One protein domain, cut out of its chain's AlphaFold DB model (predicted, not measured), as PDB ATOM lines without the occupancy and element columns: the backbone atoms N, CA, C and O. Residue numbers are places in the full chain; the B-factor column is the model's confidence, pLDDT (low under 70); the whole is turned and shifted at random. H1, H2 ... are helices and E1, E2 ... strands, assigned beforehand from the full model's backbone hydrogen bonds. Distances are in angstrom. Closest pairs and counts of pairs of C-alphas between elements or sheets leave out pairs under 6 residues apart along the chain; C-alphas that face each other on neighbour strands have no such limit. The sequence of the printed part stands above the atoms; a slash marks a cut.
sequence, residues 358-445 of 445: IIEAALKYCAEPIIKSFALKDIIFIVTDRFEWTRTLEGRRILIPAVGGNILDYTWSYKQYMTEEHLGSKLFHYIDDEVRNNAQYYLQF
ATOM      1  N   ILE A 358      36.215 -14.120   4.378       88.56
ATOM      2  CA  ILE A 358      36.817 -12.784   4.478       88.56
ATOM      3  C   ILE A 358      36.976 -12.381   5.944       88.56
ATOM      4  O   ILE A 358      38.053 -11.939   6.336       88.56
ATOM      5  N   ILE A 359      35.922 -12.540   6.751       88.31
ATOM      6  CA  ILE A 359      35.930 -12.187   8.176       88.31
ATOM      7  C   ILE A 359      36.966 -13.021   8.930       88.31
ATOM      8  O   ILE A 359      37.747 -12.463   9.696       88.31
ATOM      9  N   GLU A 360      37.041 -14.329   8.667       87.50
ATOM     10  CA  GLU A 360      38.059 -15.204   9.252       87.50
ATOM     11  C   GLU A 360      39.476 -14.724   8.933       87.50
ATOM     12  O   GLU A 360      40.284 -14.536   9.845       87.50
ATOM     13  N   ALA A 361      39.774 -14.454   7.660       90.31
ATOM     14  CA  ALA A 361      41.082 -13.956   7.254       90.31
ATOM     15  C   ALA A 361      41.387 -12.572   7.858       90.31
ATOM     16  O   ALA A 361      42.499 -12.323   8.324       90.31
ATOM     17  N   ALA A 362      40.403 -11.672   7.893       91.94
ATOM     18  CA  ALA A 362      40.565 -10.337   8.454       91.94
ATOM     19  C   ALA A 362      40.859 -10.384   9.960       91.94
ATOM     20  O   ALA A 362      41.755  -9.679  10.421       91.94
ATOM     21  N   LEU A 363      40.176 -11.253  10.713       90.12
ATOM     22  CA  LEU A 363      40.454 -11.493  12.131       90.12
ATOM     23  C   LEU A 363      41.836 -12.115  12.324       90.12
ATOM     24  O   LEU A 363      42.632 -11.597  13.103       90.12
ATOM     25  N   LYS A 364      42.170 -13.159  11.560       90.69
ATOM     26  CA  LYS A 364      43.473 -13.841  11.608       90.69
ATOM     27  C   LYS A 364      44.658 -12.890  11.428       90.69
ATOM     28  O   LYS A 364      45.653 -13.040  12.128       90.69
ATOM     29  N   TYR A 365      44.548 -11.897  10.546       92.06
ATOM     30  CA  TYR A 365      45.611 -10.913  10.288       92.06
ATOM     31  C   TYR A 365      45.383  -9.547  10.960       92.06
ATOM     32  O   TYR A 365      46.098  -8.592  10.649       92.06
ATOM     33  N   CYS A 366      44.405  -9.438  11.867       90.12
ATOM     34  CA  CYS A 366      44.035  -8.196  12.556       90.12
ATOM     35  C   CYS A 366      43.855  -7.001  11.588       90.12
ATOM     36  O   CYS A 366      44.338  -5.886  11.804       90.12
ATOM     37  N   ALA A 367      43.162  -7.232  10.472       91.19
ATOM     38  CA  ALA A 367      42.870  -6.227   9.456       91.19
ATOM     39  C   ALA A 367      41.679  -5.348   9.879       91.19
ATOM     40  O   ALA A 367      40.597  -5.427   9.299       91.19
ATOM     41  N   GLU A 368      41.878  -4.500  10.892       88.94
ATOM     42  CA  GLU A 368      40.834  -3.652  11.491       88.94
ATOM     43  C   GLU A 368      39.972  -2.877  10.469       88.94
ATOM     44  O   GLU A 368      38.748  -2.899  10.621       88.94
ATOM     45  N   PRO A 369      40.524  -2.245   9.409       90.50
ATOM     46  CA  PRO A 369      39.704  -1.540   8.419       90.50
ATOM     47  C   PRO A 369      38.724  -2.455   7.679       90.50
ATOM     48  O   PRO A 369      37.615  -2.034   7.363       90.50
ATOM     49  N   ILE A 370      39.126  -3.704   7.432       91.44
ATOM     50  CA  ILE A 370      38.298  -4.706   6.758       91.44
ATOM     51  C   ILE A 370      37.269  -5.273   7.730       91.44
ATOM     52  O   ILE A 370      36.107  -5.382   7.382       91.44
ATOM     53  N   ILE A 371      37.650  -5.559   8.978       90.44
ATOM     54  CA  ILE A 371      36.695  -6.005  10.005       90.44
ATOM     55  C   ILE A 371      35.578  -4.963  10.167       90.44
ATOM     56  O   ILE A 371      34.402  -5.308  10.180       90.44
ATOM     57  N   LYS A 372      35.935  -3.674  10.210       87.94
ATOM     58  CA  LYS A 372      34.986  -2.560  10.349       87.94
ATOM     59  C   LYS A 372      34.117  -2.295   9.117       87.94
ATOM     60  O   LYS A 372      33.164  -1.529   9.238       87.94
ATOM     61  N   SER A 373      34.430  -2.869   7.953       89.00
ATOM     62  CA  SER A 373      33.590  -2.710   6.760       89.00
ATOM     63  C   SER A 373      32.356  -3.621   6.783       89.00
ATOM     64  O   SER A 373      31.394  -3.355   6.062       89.00
ATOM     65  N   PHE A 374      32.343  -4.647   7.641       88.38
ATOM     66  CA  PHE A 374      31.190  -5.518   7.857       88.38
ATOM     67  C   PHE A 374      30.259  -4.969   8.936       88.38
ATOM     68  O   PHE A 374      30.688  -4.335   9.904       88.38
ATOM     69  N   ALA A 375      28.962  -5.256   8.801       86.75
ATOM     70  CA  ALA A 375      28.020  -4.979   9.874       86.75
ATOM     71  C   ALA A 375      28.374  -5.843  11.090       86.75
ATOM     72  O   ALA A 375      28.603  -7.047  10.966       86.75
ATOM     73  N   LEU A 376      28.368  -5.238  12.279       85.00
ATOM     74  CA  LEU A 376      28.736  -5.919  13.522       85.00
ATOM     75  C   LEU A 376      27.925  -7.204  13.737       85.00
ATOM     76  O   LEU A 376      28.487  -8.235  14.082       85.00
ATOM     77  N   LYS A 377      26.629  -7.171  13.408       83.19
ATOM     78  CA  LYS A 377      25.740  -8.339  13.453       83.19
ATOM     79  C   LYS A 377      26.246  -9.522  12.624       83.19
ATOM     80  O   LYS A 377      26.174 -10.655  13.094       83.19
ATOM     81  N   ASP A 378      26.786  -9.271  11.436       83.25
ATOM     82  CA  ASP A 378      27.304 -10.327  10.560       83.25
ATOM     83  C   ASP A 378      28.586 -10.933  11.133       83.25
ATOM     84  O   ASP A 378      28.753 -12.152  11.124       83.25
ATOM     85  N   ILE A 379      29.455 -10.092  11.701       87.00
ATOM     86  CA  ILE A 379      30.670 -10.534  12.391       87.00
ATOM     87  C   ILE A 379      30.287 -11.445  13.558       87.00
ATOM     88  O   ILE A 379      30.763 -12.576  13.618       87.00
ATOM     89  N   ILE A 380      29.376 -10.999  14.432       85.62
ATOM     90  CA  ILE A 380      28.901 -11.778  15.584       85.62
ATOM     91  C   ILE A 380      28.325 -13.123  15.140       85.62
ATOM     92  O   ILE A 380      28.701 -14.159  15.687       85.62
ATOM     93  N   PHE A 381      27.475 -13.145  14.113       79.94
ATOM     94  CA  PHE A 381      26.882 -14.387  13.610       79.94
ATOM     95  C   PHE A 381      27.875 -15.388  13.033       79.94
ATOM     96  O   PHE A 381      27.563 -16.579  12.994       79.94
ATOM     97  N   ILE A 382      29.021 -14.917  12.547       82.19
ATOM     98  CA  ILE A 382      30.060 -15.765  11.964       82.19
ATOM     99  C   ILE A 382      31.003 -16.291  13.046       82.19
ATOM    100  O   ILE A 382      31.378 -17.463  13.017       82.19
ATOM    101  N   VAL A 383      31.373 -15.446  14.012       83.38
ATOM    102  CA  VAL A 383      32.380 -15.790  15.026       83.38
ATOM    103  C   VAL A 383      31.805 -16.467  16.265       83.38
ATOM    104  O   VAL A 383      32.586 -16.864  17.124       83.38
ATOM    105  N   THR A 384      30.481 -16.603  16.393       81.25
ATOM    106  CA  THR A 384      29.840 -17.202  17.576       81.25
ATOM    107  C   THR A 384      28.910 -18.365  17.247       81.25
ATOM    108  O   THR A 384      28.263 -18.396  16.200       81.25
ATOM    109  N   ASP A 385      28.840 -19.334  18.162       71.94
ATOM    110  CA  ASP A 385      27.875 -20.426  18.123       71.94
ATOM    111  C   ASP A 385      26.548 -19.954  18.733       71.94
ATOM    112  O   ASP A 385      26.482 -19.506  19.876       71.94
ATOM    113  N   ARG A 386      25.462 -20.069  17.960       68.19
ATOM    114  CA  ARG A 386      24.094 -19.706  18.391       68.19
ATOM    115  C   ARG A 386      23.288 -20.886  18.927       68.19
ATOM    116  O   ARG A 386      22.138 -20.732  19.341       68.19
ATOM    117  N   PHE A 387      23.877 -22.074  18.867       66.19
ATOM    118  CA  PHE A 387      23.212 -23.323  19.176       66.19
ATOM    119  C   PHE A 387      23.988 -24.090  20.231       66.19
ATOM    120  O   PHE A 387      25.214 -24.160  20.192       66.19
ATOM    121  N   GLU A 388      23.254 -24.733  21.125       63.09
ATOM    122  CA  GLU A 388      23.813 -25.617  22.132       63.09
ATOM    123  C   GLU A 388      23.342 -27.056  21.912       63.09
ATOM    124  O   GLU A 388      22.244 -27.332  21.412       63.09
ATOM    125  N   TRP A 389      24.200 -28.003  22.286       65.00
ATOM    126  CA  TRP A 389      23.834 -29.411  22.301       65.00
ATOM    127  C   TRP A 389      23.005 -29.709  23.546       65.00
ATOM    128  O   TRP A 389      23.538 -29.731  24.653       65.00
ATOM    129  N   THR A 390      21.735 -30.054  23.357       68.69
ATOM    130  CA  THR A 390      20.876 -30.574  24.427       68.69
ATOM    131  C   THR A 390      20.484 -32.029  24.166       68.69
ATOM    132  O   THR A 390      20.866 -32.637  23.159       68.69
ATOM    133  N   ARG A 391      19.732 -32.628  25.091       74.50
ATOM    134  CA  ARG A 391      19.113 -33.944  24.908       74.50
ATOM    135  C   ARG A 391      17.597 -33.830  24.985       74.50
ATOM    136  O   ARG A 391      17.070 -33.154  25.860       74.50
ATOM    137  N   THR A 392      16.896 -34.532  24.097       76.94
ATOM    138  CA  THR A 392      15.450 -34.737  24.241       76.94
ATOM    139  C   THR A 392      15.152 -35.552  25.501       76.94
ATOM    140  O   THR A 392      16.033 -36.228  26.037       76.94
ATOM    141  N   LEU A 393      13.888 -35.557  25.937       74.75
ATOM    142  CA  LEU A 393      13.407 -36.427  27.023       74.75
ATOM    143  C   LEU A 393      13.717 -37.921  26.780       74.75
ATOM    144  O   LEU A 393      13.901 -38.674  27.728       74.75
ATOM    145  N   GLU A 394      13.846 -38.338  25.518       79.75
ATOM    146  CA  GLU A 394      14.218 -39.700  25.098       79.75
ATOM    147  C   GLU A 394      15.745 -39.921  24.997       79.75
ATOM    148  O   GLU A 394      16.207 -40.955  24.519       79.75
ATOM    149  N   GLY A 395      16.558 -38.940  25.399       76.31
ATOM    150  CA  GLY A 395      18.018 -39.032  25.432       76.31
ATOM    151  C   GLY A 395      18.735 -38.789  24.098       76.31
ATOM    152  O   GLY A 395      19.963 -38.902  24.053       76.31
ATOM    153  N   ARG A 396      18.026 -38.423  23.020       75.00
ATOM    154  CA  ARG A 396      18.651 -38.090  21.727       75.00
ATOM    155  C   ARG A 396      19.321 -36.724  21.803       75.00
ATOM    156  O   ARG A 396      18.688 -35.756  22.215       75.00
ATOM    157  N   ARG A 397      20.582 -36.635  21.375       75.62
ATOM    158  CA  ARG A 397      21.267 -35.346  21.212       75.62
ATOM    159  C   ARG A 397      20.624 -34.560  20.074       75.62
ATOM    160  O   ARG A 397      20.540 -35.071  18.961       75.62
ATOM    161  N   ILE A 398      20.211 -33.334  20.361       71.50
ATOM    162  CA  ILE A 398      19.701 -32.384  19.373       71.50
ATOM    163  C   ILE A 398      20.410 -31.041  19.553       71.50
ATOM    164  O   ILE A 398      20.823 -30.699  20.662       71.50
ATOM    165  N   LEU A 399      20.567 -30.305  18.457       66.31
ATOM    166  CA  LEU A 399      21.001 -28.912  18.478       66.31
ATOM    167  C   LEU A 399      19.755 -28.048  18.703       66.31
ATOM    168  O   LEU A 399      18.792 -28.183  17.946       66.31
ATOM    169  N   ILE A 400      19.755 -27.190  19.718       64.44
ATOM    170  CA  ILE A 400      18.694 -26.193  19.919       64.44
ATOM    171  C   ILE A 400      19.305 -24.792  19.921       64.44
ATOM    172  O   ILE A 400      20.480 -24.658  20.271       64.44
ATOM    173  N   PRO A 401      18.556 -23.747  19.523       61.72
ATOM    174  CA  PRO A 401      18.958 -22.375  19.820       61.72
ATOM    175  C   PRO A 401      19.228 -22.264  21.321       61.72
ATOM    176  O   PRO A 401      18.449 -22.810  22.101       61.72
ATOM    177  N   ALA A 402      20.311 -21.607  21.728       60.06
ATOM    178  CA  ALA A 402      20.596 -21.423  23.149       60.06
ATOM    179  C   ALA A 402      19.490 -20.544  23.773       60.06
ATOM    180  O   ALA A 402      19.434 -19.337  23.524       60.06
ATOM    181  N   VAL A 403      18.547 -21.139  24.515       49.50
ATOM    182  CA  VAL A 403      17.395 -20.417  25.085       49.50
ATOM    183  C   VAL A 403      17.703 -20.043  26.531       49.50
ATOM    184  O   VAL A 403      17.605 -20.870  27.431       49.50
ATOM    185  N   GLY A 404      18.044 -18.773  26.753       50.34
ATOM    186  CA  GLY A 404      18.430 -18.242  28.062       50.34
ATOM    187  C   GLY A 404      19.783 -17.556  27.961       50.34
ATOM    188  O   GLY A 404      20.820 -18.203  28.035       50.34
ATOM    189  N   GLY A 405      19.757 -16.243  27.721       52.69
ATOM    190  CA  GLY A 405      20.954 -15.446  27.497       52.69
ATOM    191  C   GLY A 405      21.984 -15.606  28.612       52.69
ATOM    192  O   GLY A 405      21.638 -15.536  29.790       52.69
ATOM    193  N   ASN A 406      23.245 -15.806  28.216       50.47
ATOM    194  CA  ASN A 406      24.327 -14.949  28.702       50.47
ATOM    195  C   ASN A 406      25.683 -15.136  28.028       50.47
ATOM    196  O   ASN A 406      26.534 -14.294  28.271       50.47
ATOM    197  N   ILE A 407      25.938 -16.143  27.187       58.66
ATOM    198  CA  ILE A 407      27.208 -16.153  26.446       58.66
ATOM    199  C   ILE A 407      26.975 -16.741  25.057       58.66
ATOM    200  O   ILE A 407      26.803 -17.946  24.900       58.66
ATOM    201  N   LEU A 408      26.941 -15.873  24.043       67.81
ATOM    202  CA  LEU A 408      27.342 -16.303  22.708       67.81
ATOM    203  C   LEU A 408      28.792 -16.772  22.843       67.81
ATOM    204  O   LEU A 408      29.667 -15.979  23.172       67.81
ATOM    205  N   ASP A 409      29.067 -18.056  22.663       73.19
ATOM    206  CA  ASP A 409      30.448 -18.522  22.731       73.19
ATOM    207  C   ASP A 409      31.115 -18.318  21.378       73.19
ATOM    208  O   ASP A 409      30.539 -18.637  20.337       73.19
ATOM    209  N   TYR A 410      32.354 -17.827  21.378       77.94
ATOM    210  CA  TYR A 410      33.145 -17.814  20.155       77.94
ATOM    211  C   TYR A 410      33.290 -19.238  19.613       77.94
ATOM    212  O   TYR A 410      33.653 -20.158  20.354       77.94
ATOM    213  N   THR A 411      33.061 -19.429  18.318       77.25
ATOM    214  CA  THR A 411      33.292 -20.707  17.643       77.25
ATOM    215  C   THR A 411      34.761 -21.106  17.784       77.25
ATOM    216  O   THR A 411      35.667 -20.267  17.756       77.25
ATOM    217  N   TRP A 412      35.026 -22.409  17.937       72.62
ATOM    218  CA  TRP A 412      36.378 -22.927  18.205       72.62
ATOM    219  C   TRP A 412      37.436 -22.404  17.221       72.62
ATOM    220  O   TRP A 412      38.548 -22.077  17.630       72.62
ATOM    221  N   SER A 413      37.087 -22.280  15.937       73.94
ATOM    222  CA  SER A 413      37.979 -21.781  14.883       73.94
ATOM    223  C   SER A 413      38.424 -20.328  15.085       73.94
ATOM    224  O   SER A 413      39.522 -19.970  14.657       73.94
ATOM    225  N   TYR A 414      37.621 -19.509  15.768       79.94
ATOM    226  CA  TYR A 414      37.870 -18.079  15.951       79.94
ATOM    227  C   TYR A 414      38.363 -17.727  17.354       79.94
ATOM    228  O   TYR A 414      38.992 -16.685  17.512       79.94
ATOM    229  N   LYS A 415      38.169 -18.598  18.360       81.25
ATOM    230  CA  LYS A 415      38.613 -18.368  19.754       81.25
ATOM    231  C   LYS A 415      40.054 -17.864  19.863       81.25
ATOM    232  O   LYS A 415      40.325 -16.966  20.648       81.25
ATOM    233  N   GLN A 416      40.964 -18.413  19.061       83.69
ATOM    234  CA  GLN A 416      42.380 -18.026  19.058       83.69
ATOM    235  C   GLN A 416      42.640 -16.590  18.570       83.69
ATOM    236  O   GLN A 416      43.645 -15.998  18.946       83.69
ATOM    237  N   TYR A 417      41.745 -16.029  17.753       86.06
ATOM    238  CA  TYR A 417      41.858 -14.672  17.218       86.06
ATOM    239  C   TYR A 417      41.068 -13.652  18.047       86.06
ATOM    240  O   TYR A 417      41.283 -12.458  17.898       86.06
ATOM    241  N   MET A 418      40.162 -14.094  18.923       86.50
ATOM    242  CA  MET A 418      39.314 -13.227  19.748       86.50
ATOM    243  C   MET A 418      39.971 -12.937  21.101       86.50
ATOM    244  O   MET A 418      39.476 -13.346  22.149       86.50
ATOM    245  N   THR A 419      41.112 -12.248  21.081       88.50
ATOM    246  CA  THR A 419      41.853 -11.850  22.289       88.50
ATOM    247  C   THR A 419      42.319 -10.398  22.194       88.50
ATOM    248  O   THR A 419      42.540  -9.877  21.099       88.50
ATOM    249  N   GLU A 420      42.501  -9.735  23.342       89.44
ATOM    250  CA  GLU A 420      43.077  -8.380  23.388       89.44
ATOM    251  C   GLU A 420      44.487  -8.323  22.797       89.44
ATOM    252  O   GLU A 420      44.830  -7.345  22.138       89.44
ATOM    253  N   GLU A 421      45.295  -9.364  23.020       88.00
ATOM    254  CA  GLU A 421      46.656  -9.465  22.484       88.00
ATOM    255  C   GLU A 421      46.654  -9.477  20.952       88.00
ATOM    256  O   GLU A 421      47.501  -8.842  20.325       88.00
ATOM    257  N   HIS A 422      45.677 -10.159  20.348       86.75
ATOM    258  CA  HIS A 422      45.601 -10.323  18.902       86.75
ATOM    259  C   HIS A 422      44.907  -9.154  18.193       86.75
ATOM    260  O   HIS A 422      45.430  -8.641  17.208       86.75
ATOM    261  N   LEU A 423      43.741  -8.716  18.681       85.94
ATOM    262  CA  LEU A 423      42.920  -7.673  18.035       85.94
ATOM    263  C   LEU A 423      43.214  -6.256  18.540       85.94
ATOM    264  O   LEU A 423      42.747  -5.275  17.957       85.94
ATOM    265  N   GLY A 424      43.946  -6.137  19.646       86.00
ATOM    266  CA  GLY A 424      44.050  -4.903  20.409       86.00
ATOM    267  C   GLY A 424      42.793  -4.627  21.241       86.00
ATOM    268  O   GLY A 424      41.666  -4.940  20.856       86.00
ATOM    269  N   SER A 425      42.986  -3.969  22.387       87.50
ATOM    270  CA  SER A 425      41.934  -3.723  23.389       87.50
ATOM    271  C   SER A 425      40.667  -3.072  22.809       87.50
ATOM    272  O   SER A 425      39.561  -3.530  23.077       87.50
ATOM    273  N   LYS A 426      40.793  -2.053  21.944       85.50
ATOM    274  CA  LYS A 426      39.620  -1.348  21.392       85.50
ATOM    275  C   LYS A 426      38.722  -2.248  20.541       85.50
ATOM    276  O   LYS A 426      37.511  -2.235  20.732       85.50
ATOM    277  N   LEU A 427      39.299  -2.977  19.586       85.62
ATOM    278  CA  LEU A 427      38.528  -3.820  18.671       85.62
ATOM    279  C   LEU A 427      38.023  -5.079  19.378       85.62
ATOM    280  O   LEU A 427      36.885  -5.478  19.149       85.62
ATOM    281  N   PHE A 428      38.836  -5.656  20.267       89.00
ATOM    282  CA  PHE A 428      38.415  -6.774  21.102       89.00
ATOM    283  C   PHE A 428      37.196  -6.402  21.948       89.00
ATOM    284  O   PHE A 428      36.166  -7.046  21.804       89.00
ATOM    285  N   HIS A 429      37.263  -5.337  22.757       87.38
ATOM    286  CA  HIS A 429      36.128  -4.942  23.598       87.38
ATOM    287  C   HIS A 429      34.904  -4.553  22.774       87.38
ATOM    288  O   HIS A 429      33.793  -4.844  23.189       87.38
ATOM    289  N   TYR A 430      35.085  -3.952  21.596       85.00
ATOM    290  CA  TYR A 430      33.968  -3.636  20.706       85.00
ATOM    291  C   TYR A 430      33.180  -4.881  20.268       85.00
ATOM    292  O   TYR A 430      31.966  -4.813  20.115       85.00
ATOM    293  N   ILE A 431      33.852  -6.021  20.075       86.19
ATOM    294  CA  ILE A 431      33.200  -7.280  19.692       86.19
ATOM    295  C   ILE A 431      32.779  -8.088  20.934       86.19
ATOM    296  O   ILE A 431      31.692  -8.653  20.955       86.19
ATOM    297  N   ASP A 432      33.613  -8.151  21.973       85.69
ATOM    298  CA  ASP A 432      33.366  -8.911  23.210       85.69
ATOM    299  C   ASP A 432      32.222  -8.312  24.048       85.69
ATOM    300  O   ASP A 432      31.436  -9.065  24.620       85.69
ATOM    301  N   ASP A 433      32.050  -6.985  24.053       83.94
ATOM    302  CA  ASP A 433      30.909  -6.324  24.704       83.94
ATOM    303  C   ASP A 433      29.578  -6.761  24.075       83.94
ATOM    304  O   ASP A 433      28.644  -7.134  24.784       83.94
ATOM    305  N   GLU A 434      29.511  -6.842  22.742       83.12
ATOM    306  CA  GLU A 434      28.317  -7.340  22.050       83.12
ATOM    307  C   GLU A 434      28.008  -8.800  22.387       83.12
ATOM    308  O   GLU A 434      26.853  -9.176  22.607       83.12
ATOM    309  N   VAL A 435      29.053  -9.621  22.454       79.44
ATOM    310  CA  VAL A 435      28.957 -11.048  22.761       79.44
ATOM    311  C   VAL A 435      28.467 -11.297  24.186       79.44
ATOM    312  O   VAL A 435      27.669 -12.210  24.401       79.44
ATOM    313  N   ARG A 436      28.920 -10.498  25.157       76.75
ATOM    314  CA  ARG A 436      28.625 -10.708  26.584       76.75
ATOM    315  C   ARG A 436      27.393  -9.962  27.070       76.75
ATOM    316  O   ARG A 436      26.634 -10.505  27.865       76.75
ATOM    317  N   ASN A 437      27.189  -8.735  26.601       75.56
ATOM    318  CA  ASN A 437      26.175  -7.834  27.149       75.56
ATOM    319  C   ASN A 437      24.964  -7.660  26.219       75.56
ATOM    320  O   ASN A 437      23.882  -7.317  26.694       75.56
ATOM    321  N   ASN A 438      25.099  -7.978  24.923       75.62
ATOM    322  CA  ASN A 438      24.041  -7.810  23.916       75.62
ATOM    323  C   ASN A 438      23.607  -9.128  23.236       75.62
ATOM    324  O   ASN A 438      22.805  -9.103  22.299       75.62
ATOM    325  N   ALA A 439      24.033 -10.294  23.748       70.88
ATOM    326  CA  ALA A 439      23.735 -11.628  23.197       70.88
ATOM    327  C   ALA A 439      22.250 -11.866  22.861       70.88
ATOM    328  O   ALA A 439      21.916 -12.471  21.840       70.88
ATOM    329  N   GLN A 440      21.345 -11.348  23.696       72.06
ATOM    330  CA  GLN A 440      19.894 -11.473  23.526       72.06
ATOM    331  C   GLN A 440      19.373 -10.956  22.172       72.06
ATOM    332  O   GLN A 440      18.415 -11.517  21.648       72.06
ATOM    333  N   TYR A 441      20.004  -9.937  21.577       72.25
ATOM    334  CA  TYR A 441      19.593  -9.384  20.280       72.25
ATOM    335  C   TYR A 441      19.900 -10.321  19.107       72.25
ATOM    336  O   TYR A 441      19.247 -10.257  18.065       72.25
ATOM    337  N   TYR A 442      20.881 -11.203  19.275       70.81
ATOM    338  CA  TYR A 442      21.357 -12.108  18.232       70.81
ATOM    339  C   TYR A 442      20.702 -13.492  18.311       70.81
ATOM    340  O   TYR A 442      20.631 -14.187  17.302       70.81
ATOM    341  N   LEU A 443      20.175 -13.872  19.478       66.56
ATOM    342  CA  LEU A 443      19.459 -15.137  19.694       66.56
ATOM    343  C   LEU A 443      18.000 -15.115  19.194       66.56
ATOM    344  O   LEU A 443      17.348 -16.155  19.156       66.56
ATOM    345  N   GLN A 444      17.478 -13.944  18.812       61.84
ATOM    346  CA  GLN A 444      16.112 -13.770  18.294       61.84
ATOM    347  C   GLN A 444      15.967 -14.055  16.784       61.84
ATOM    348  O   GLN A 444      14.845 -14.002  16.279       61.84
ATOM    349  N   PHE A 445      17.071 -14.319  16.067       53.81
ATOM    350  CA  PHE A 445      17.128 -14.443  14.602       53.81
ATOM    351  C   PHE A 445      17.602 -15.811  14.114       53.81
ATOM    352  O   PHE A 445      18.685 -16.266  14.558       53.81
TER     353      PHE A 445
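This is residues 358 to 445 of the 445 residues of an uncharacterized protein of Prevotella copri (UniProt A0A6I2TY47). A narrow two-stranded hairpin, E1 and E2, sticks out as an arm from one end of a body of mostly short helices, and this arm makes much of the length. In the body H1, H2 and H3 form one side, and the longest helix, H6, crosses H3 on the other side with H5 at its beginning and H7 at its end. The printed part has 88 residues with seven named helices and two strands, in the order H1 H2 H3 E1 E2 H4 H5 H6 H7; the two-stranded sheet is antiparallel and the class is mostly helix. It is only just compact, close to loose, with a radius of gyration of the C-alphas of 14.3 A and spans of 48, 22 and 20 A.

E1 is residues 387 to 391, 12.7 A from first to last C-alpha, beginning at C-alpha 387 (23.212, -23.323, 19.176). E2 is residues 397 to 401, 13.2 A. H3, residues 376 to 383, is 10.6 A long, and H1, residues 358 to 364, is 9.8 A, beginning at C-alpha 358 (36.817, -12.784, 4.478). H6, residues 425 to 437, is 16.7 A long and ends at C-alpha 437 (26.175, -7.834, 27.149). Four helices have four residues each: H2, 368 to 371; H4, 412 to 415; H5, 420 to 423; H7, 439 to 442.

E1 and E2 form a hairpin, antiparallel at 142 degrees, with N 388 and O 400 at 2.9 A and N 398 and O 390 at 3.0 A, within hydrogen-bond range. Residues 384 to 385 pair antiparallel with 409 to 410. E1 and E2 are apart from H1, for instance. H3 touches H6, residues 431 to 435 alone, about perpendicular at 84 degrees; their closest C-alphas, of Ile 380 and Val 435, are 7.2 A apart. H3 is close to but not clearly touching H4, the C-alphas of Val 383 and Tyr 414 being 6.0 A apart. H1 touches H2, closest at the C-alphas of Ala 362 and Ile 371, 6.0 A. H5 and H6 only just touch, with 3 pairs of C-alphas within 8 A, and only at the corner, closest at the C-alphas of Glu 420 and Phe 428, 5.4 A. H6 and H7 meet only through their link. Every O i to N i+4 pair is within hydrogen-bond range in H1 and H3, and 8 of 9 are in H6; H2, H4, H5 and H7 are too short for such a pair.

The C-alphas of Pro 369 and Glu 394, the two farthest apart, are 48.8 A apart. The printed part has no cut and no long link; the link from E2 to H4, 10 residues, is short but not tight. Mean pLDDT of the printed part is 78.5, with residues 386 to 390, 399 to 408 and 443 to 445 under 70.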